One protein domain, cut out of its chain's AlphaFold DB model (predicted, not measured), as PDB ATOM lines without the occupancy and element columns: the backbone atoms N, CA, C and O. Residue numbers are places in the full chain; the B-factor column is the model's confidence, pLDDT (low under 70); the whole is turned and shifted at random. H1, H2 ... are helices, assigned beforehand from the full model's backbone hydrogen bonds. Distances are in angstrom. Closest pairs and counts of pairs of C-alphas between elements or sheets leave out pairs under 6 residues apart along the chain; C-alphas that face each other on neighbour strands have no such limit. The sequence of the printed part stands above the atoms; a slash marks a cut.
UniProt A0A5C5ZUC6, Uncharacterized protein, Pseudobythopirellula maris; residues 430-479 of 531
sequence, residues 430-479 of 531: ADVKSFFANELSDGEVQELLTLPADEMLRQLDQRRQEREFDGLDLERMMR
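What this domain is: This is residues 430 to 479 of the 531 residues of an uncharacterized protein of Pseudobythopirellula maris (UniProt A0A5C5ZUC6). What does the domain look like? Two short helices, H1 and H2, and the long helix H3 make a small triangular cluster, H2 and H3 forming a helical hairpin; a tail leads on from the last residue of H3 to the short helix H4, and residues 474 to 479 stick out free of the rest. What is it built of, and how large is it? The printed part has 50 residues with four named helices, H1, H2, H3 and H4 in that order, and no named strand, and its class is all helix. It is only just loose, close to compact, with a radius of gyration of the C-alphas of 11.8 A, and the C-alphas span 32 by 22 by 21 A.

Where its parts are: Where are the first two helices? H1 is residues 432 to 438, 10.1 A from first to last C-alpha, and C-alpha 432 is at (78.715, 163.089, 223.659). H2 is residues 442 to 449 and measures 10.5 A. Where are the other two? H3 is residues 453 to 468, 21.9 A long, from C-alpha 453 at (82.430, 157.714, 234.918). H4 is residues 474 to 478, 5.9 A long, ending with C-alpha 478 at (69.990, 185.407, 235.264).

How they stand to each other: How does H1 stand to the others? H1 and H2 are close but not clearly touching, their closest C-alphas, those of Phe 436 and Val 445, being 7.1 A apart; they run opposite ways at a shallow tilt of 25 degrees. H3 touches H1 with residues 460 to 464 alone, the closest C-alphas being those of Phe 435 and Arg 464 at 7.3 A; they run the same way at a steep tilt of 64 degrees. How do H2 and H3 meet? H3 touches H2 with residues 456 to 460 alone, and the closest C-alphas, those of Leu 448 and Met 456, are 5.1 A apart. This hairpin runs opposite ways at a steep tilt of 40 degrees. What of H4 and the backbones? H4 is apart from H1, H2 and H3. In H1, H2, H3 and H4 every O i to N i+4 pair is within hydrogen-bond range.

The domain as a whole: How far does it reach? The two C-alphas farthest apart are those of Thr 450 and Met 478, at 32.4 A. Are there cuts or long links? The printed part has no cut, and the links H1 to H2, H2 to H3 and H3 to H4 are tight. Where is the model less confident? The mean pLDDT of the printed part is 76.1, with residues 430 to 431, 433, 454 and 468 to 479 under 70; the mean of H4 is 46.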
ATOM      1  N   ALA A 430      73.480 163.723 219.841       54.56
ATOM      2  CA  ALA A 430      73.503 162.786 220.965       54.56
ATOM      3  C   ALA A 430      74.880 162.123 221.174       54.56
ATOM      4  O   ALA A 430      75.092 161.400 222.148       54.56
ATOM      5  N   ASP A 431      75.824 162.354 220.264       63.53
ATOM      6  CA  ASP A 431      77.184 161.913 220.404       63.53
ATOM      7  C   ASP A 431      77.974 162.845 221.324       63.53
ATOM      8  O   ASP A 431      78.830 163.618 220.912       63.53
ATOM      9  N   VAL A 432      77.756 162.682 222.625       70.25
ATOM     10  CA  VAL A 432      78.715 163.089 223.659       70.25
ATOM     11  C   VAL A 432      80.142 162.635 223.297       70.25
ATOM     12  O   VAL A 432      81.104 163.302 223.675       70.25
ATOM     13  N   LYS A 433      80.309 161.557 222.505       68.38
ATOM     14  CA  LYS A 433      81.627 161.175 221.983       68.38
ATOM     15  C   LYS A 433      82.164 162.134 220.932       68.38
ATOM     16  O   LYS A 433      83.375 162.262 220.877       68.38
ATOM     17  N   SER A 434      81.347 162.795 220.114       75.06
ATOM     18  CA  SER A 434      81.849 163.747 219.118       75.06
ATOM     19  C   SER A 434      82.368 165.010 219.800       75.06
ATOM     20  O   SER A 434      83.455 165.462 219.457       75.06
ATOM     21  N   PHE A 435      81.673 165.507 220.828       85.12
ATOM     22  CA  PHE A 435      82.168 166.601 221.668       85.12
ATOM     23  C   PHE A 435      83.450 166.194 222.408       85.12
ATOM     24  O   PHE A 435      84.461 166.895 222.354       85.12
ATOM     25  N   PHE A 436      83.447 165.010 223.028       85.56
ATOM     26  CA  PHE A 436      84.624 164.475 223.711       85.56
ATOM     27  C   PHE A 436      85.819 164.257 222.770       85.56
ATOM     28  O   PHE A 436      86.952 164.497 223.169       85.56
ATOM     29  N   ALA A 437      85.579 163.803 221.535       83.94
ATOM     30  CA  ALA A 437      86.628 163.459 220.577       83.94
ATOM     31  C   ALA A 437      87.147 164.654 219.772       83.94
ATOM     32  O   ALA A 437      88.313 164.648 219.389       83.94
ATOM     33  N   ASN A 438      86.293 165.634 219.467       85.62
ATOM     34  CA  ASN A 438      86.631 166.692 218.514       85.62
ATOM     35  C   ASN A 438      86.784 168.067 219.157       85.62
ATOM     36  O   ASN A 438      87.454 168.917 218.576       85.62
ATOM     37  N   GLU A 439      86.162 168.311 220.311       87.88
ATOM     38  CA  GLU A 439      86.134 169.654 220.887       87.88
ATOM     39  C   GLU A 439      87.009 169.795 222.125       87.88
ATOM     40  O   GLU A 439      87.591 170.858 222.337       87.88
ATOM     41  N   LEU A 440      87.149 168.760 222.950       92.69
ATOM     42  CA  LEU A 440      88.026 168.826 224.117       92.69
ATOM     43  C   LEU A 440      89.505 168.789 223.726       92.69
ATOM     44  O   LEU A 440      89.922 168.030 222.855       92.69
ATOM     45  N   SER A 441      90.318 169.588 224.417       94.94
ATOM     46  CA  SER A 441      91.771 169.477 224.314       94.94
ATOM     47  C   SER A 441      92.267 168.202 224.996       94.94
ATOM     48  O   SER A 441      91.652 167.712 225.946       94.94
ATOM     49  N   ASP A 442      93.430 167.696 224.575       93.62
ATOM     50  CA  ASP A 442      94.035 166.483 225.147       93.62
ATOM     51  C   ASP A 442      94.175 166.547 226.680       93.62
ATOM     52  O   ASP A 442      94.011 165.541 227.370       93.62
ATOM     53  N   GLY A 443      94.448 167.737 227.229       95.56
ATOM     54  CA  GLY A 443      94.545 167.950 228.674       95.56
ATOM     55  C   GLY A 443      93.209 167.779 229.400       95.56
ATOM     56  O   GLY A 443      93.163 167.162 230.460       95.56
ATOM     57  N   GLU A 444      92.116 168.267 228.814       95.31
ATOM     58  CA  GLU A 444      90.769 168.141 229.381       95.31
ATOM     59  C   GLU A 444      90.237 166.716 229.252       95.31
ATOM     60  O   GLU A 444      89.605 166.211 230.176       95.31
ATOM     61  N   VAL A 445      90.538 166.041 228.139       94.88
ATOM     62  CA  VAL A 445      90.253 164.613 227.964       94.88
ATOM     63  C   VAL A 445      90.951 163.804 229.057       94.88
ATOM     64  O   VAL A 445      90.307 162.992 229.717       94.88
ATOM     65  N   GLN A 446      92.244 164.043 229.295       94.69
ATOM     66  CA  GLN A 446      92.986 163.362 230.361       94.69
ATOM     67  C   GLN A 446      92.398 163.651 231.743       94.69
ATOM     68  O   GLN A 446      92.203 162.721 232.520       94.69
ATOM     69  N   GLU A 447      92.064 164.905 232.044       96.62
ATOM     70  CA  GLU A 447      91.423 165.279 233.307       96.62
ATOM     71  C   GLU A 447      90.096 164.531 233.510       96.62
ATOM     72  O   GLU A 447      89.895 163.895 234.545       96.62
ATOM     73  N   LEU A 448      89.226 164.521 232.501       94.56
ATOM     74  CA  LEU A 448      87.944 163.822 232.544       94.56
ATOM     75  C   LEU A 448      88.106 162.307 232.709       94.56
ATOM     76  O   LEU A 448      87.378 161.702 233.492       94.56
ATOM     77  N   LEU A 449      89.087 161.696 232.041       93.88
ATOM     78  CA  LEU A 449      89.372 160.261 232.161       93.88
ATOM     79  C   LEU A 449      89.908 159.854 233.545       93.88
ATOM     80  O   LEU A 449      89.874 158.669 233.874       93.88
ATOM     81  N   THR A 450      90.386 160.800 234.363       95.62
ATOM     82  CA  THR A 450      90.763 160.516 235.762       95.62
ATOM     83  C   THR A 450      89.572 160.495 236.720       95.62
ATOM     84  O   THR A 450      89.707 160.013 237.849       95.62
ATOM     85  N   LEU A 451      88.408 160.996 236.297       91.25
ATOM     86  CA  LEU A 451      87.203 161.044 237.117       91.25
ATOM     87  C   LEU A 451      86.425 159.717 237.048       91.25
ATOM     88  O   LEU A 451      86.455 159.020 236.032       91.25
ATOM     89  N   PRO A 452      85.663 159.363 238.101       89.19
ATOM     90  CA  PRO A 452      84.635 158.328 238.008       89.19
ATOM     91  C   PRO A 452      83.671 158.612 236.848       89.19
ATOM     92  O   PRO A 452      83.362 159.768 236.576       89.19
ATOM     93  N   ALA A 453      83.178 157.571 236.173       71.75
ATOM     94  CA  ALA A 453      82.430 157.714 234.918       71.75
ATOM     95  C   ALA A 453      81.205 158.647 235.007       71.75
ATOM     96  O   ALA A 453      80.889 159.345 234.048       71.75
ATOM     97  N   ASP A 454      80.517 158.688 236.146       62.56
ATOM     98  CA  ASP A 454      79.368 159.565 236.375       62.56
ATOM     99  C   ASP A 454      79.772 161.034 236.575       62.56
ATOM    100  O   ASP A 454      79.092 161.933 236.079       62.56
ATOM    101  N   GLU A 455      80.884 161.285 237.267       78.06
ATOM    102  CA  GLU A 455      81.447 162.627 237.440       78.06
ATOM    103  C   GLU A 455      82.070 163.125 236.131       78.06
ATOM    104  O   GLU A 455      81.893 164.285 235.771       78.06
ATOM    105  N   MET A 456      82.715 162.230 235.377       91.12
ATOM    106  CA  MET A 456      83.203 162.486 234.026       91.12
ATOM    107  C   MET A 456      82.059 162.928 233.113       91.12
ATOM    108  O   MET A 456      82.177 163.962 232.469       91.12
ATOM    109  N   LEU A 457      80.949 162.183 233.061       77.25
ATOM    110  CA  LEU A 457      79.801 162.534 232.218       77.25
ATOM    111  C   LEU A 457      79.149 163.852 232.650       77.25
ATOM    112  O   LEU A 457      78.798 164.652 231.789       77.25
ATOM    113  N   ARG A 458      79.032 164.110 233.962       75.50
ATOM    114  CA  ARG A 458      78.527 165.393 234.477       75.50
ATOM    115  C   ARG A 458      79.445 166.560 234.116       75.50
ATOM    116  O   ARG A 458      78.949 167.570 233.631       75.50
ATOM    117  N   GLN A 459      80.759 166.425 234.296       88.75
ATOM    118  CA  GLN A 459      81.712 167.466 233.895       88.75
ATOM    119  C   GLN A 459      81.784 167.641 232.379       88.75
ATOM    120  O   GLN A 459      81.955 168.758 231.905       88.75
ATOM    121  N   LEU A 460      81.649 166.559 231.615       87.50
ATOM    122  CA  LEU A 460      81.622 166.599 230.159       87.50
ATOM    123  C   LEU A 460      80.396 167.362 229.657       87.50
ATOM    124  O   LEU A 460      80.536 168.226 228.798       87.50
ATOM    125  N   ASP A 461      79.222 167.087 230.226       77.31
ATOM    126  CA  ASP A 461      77.991 167.815 229.914       77.31
ATOM    127  C   ASP A 461      78.073 169.279 230.369       77.31
ATOM    128  O   ASP A 461      77.744 170.175 229.599       77.31
ATOM    129  N   GLN A 462      78.625 169.546 231.559       82.69
ATOM    130  CA  GLN A 462      78.864 170.908 232.040       82.69
ATOM    131  C   GLN A 462      79.805 171.687 231.110       82.69
ATOM    132  O   GLN A 462      79.467 172.794 230.715       82.69
ATOM    133  N   ARG A 463      80.962 171.130 230.722       89.31
ATOM    134  CA  ARG A 463      81.912 171.796 229.808       89.31
ATOM    135  C   ARG A 463      81.323 171.989 228.415       89.31
ATOM    136  O   ARG A 463      81.628 172.983 227.760       89.31
ATOM    137  N   ARG A 464      80.483 171.052 227.964       83.12
ATOM    138  CA  ARG A 464      79.722 171.193 226.720       83.12
ATOM    139  C   ARG A 464      78.783 172.383 226.798       83.12
ATOM    140  O   ARG A 464      78.872 173.262 225.951       83.12
ATOM    141  N   GLN A 465      77.956 172.441 227.841       72.12
ATOM    142  CA  GLN A 465      77.068 173.572 228.094       72.12
ATOM    143  C   GLN A 465      77.868 174.877 228.209       72.12
ATOM    144  O   GLN A 465      77.529 175.856 227.563       72.12
ATOM    145  N   GLU A 466      78.970 174.899 228.957       75.94
ATOM    146  CA  GLU A 466      79.804 176.095 229.112       75.94
ATOM    147  C   GLU A 466      80.342 176.613 227.777       75.94
ATOM    148  O   GLU A 466      80.308 177.815 227.569       75.94
ATOM    149  N   ARG A 467      80.776 175.747 226.852       78.75
ATOM    150  CA  ARG A 467      81.271 176.169 225.528       78.75
ATOM    151  C   ARG A 467      80.167 176.539 224.554       78.75
ATOM    152  O   ARG A 467      80.307 177.503 223.807       78.75
ATOM    153  N   GLU A 468      79.073 175.790 224.573       69.25
ATOM    154  CA  GLU A 468      77.892 176.055 223.751       69.25
ATOM    155  C   GLU A 468      77.226 177.382 224.154       69.25
ATOM    156  O   GLU A 468      76.724 178.127 223.309       69.25
ATOM    157  N   PHE A 469      77.284 177.717 225.444       59.97
ATOM    158  CA  PHE A 469      76.746 178.946 226.015       59.97
ATOM    159  C   PHE A 469      77.815 180.000 226.353       59.97
ATOM    160  O   PHE A 469      77.449 181.046 226.879       59.97
ATOM    161  N   ASP A 470      79.096 179.828 226.001       59.12
ATOM    162  CA  ASP A 470      80.150 180.826 226.301       59.12
ATOM    163  C   ASP A 470      79.933 182.149 225.526       59.12
ATOM    164  O   ASP A 470      80.466 183.194 225.892       59.12
ATOM    165  N   GLY A 471      79.066 182.144 224.499       54.59
ATOM    166  CA  GLY A 471      78.540 183.354 223.843       54.59
ATOM    167  C   GLY A 471      77.205 183.880 224.404       54.59
ATOM    168  O   GLY A 471      76.815 185.015 224.135       54.59
ATOM    169  N   LEU A 472      76.486 183.080 225.197       50.09
ATOM    170  CA  LEU A 472      75.134 183.347 225.706       50.09
ATOM    171  C   LEU A 472      74.959 182.772 227.121       50.09
ATOM    172  O   LEU A 472      74.048 181.979 227.355       50.09
ATOM    173  N   ASP A 473      75.813 183.163 228.073       56.84
ATOM    174  CA  ASP A 473      75.742 182.716 229.475       56.84
ATOM    175  C   ASP A 473      74.504 183.309 230.184       56.84
ATOM    176  O   ASP A 473      74.556 184.234 231.007       56.84
ATOM    177  N   LEU A 474      73.339 182.795 229.789       48.91
ATOM    178  CA  LEU A 474      72.011 183.198 230.216       48.91
ATOM    179  C   LEU A 474      71.813 182.883 231.694       48.91
ATOM    180  O   LEU A 474      71.163 183.663 232.385       48.91
ATOM    181  N   GLU A 475      72.394 181.800 232.216       43.50
ATOM    182  CA  GLU A 475      72.228 181.416 233.616       43.50
ATOM    183  C   GLU A 475      73.051 182.302 234.567       43.50
ATOM    184  O   GLU A 475      72.520 182.740 235.591       43.50
ATOM    185  N   ARG A 476      74.292 182.681 234.222       47.72
ATOM    186  CA  ARG A 476      75.081 183.672 234.987       47.72
ATOM    187  C   ARG A 476      74.567 185.098 234.777       47.72
ATOM    188  O   ARG A 476      74.656 185.909 235.699       47.72
ATOM    189  N   MET A 477      73.955 185.408 233.627       47.22
ATOM    190  CA  MET A 477      73.170 186.639 233.429       47.22
ATOM    191  C   MET A 477      71.894 186.675 234.286       47.22
ATOM    192  O   MET A 477      71.544 187.734 234.811       47.22
ATOM    193  N   MET A 478      71.201 185.544 234.441       45.06
ATOM    194  CA  MET A 478      69.990 185.407 235.264       45.06
ATOM    195  C   MET A 478      70.320 185.370 236.761       45.06
ATOM    196  O   MET A 478      69.558 185.892 237.575       45.06
ATOM    197  N   ARG A 479      71.490 184.841 237.135       46.62
ATOM    198  CA  ARG A 479      72.100 184.964 238.469       46.62
ATOM    199  C   ARG A 479      72.909 186.262 238.575       46.62
ATOM    200  O   ARG A 479      74.084 186.246 238.931       46.62
TER     201      ARG A 479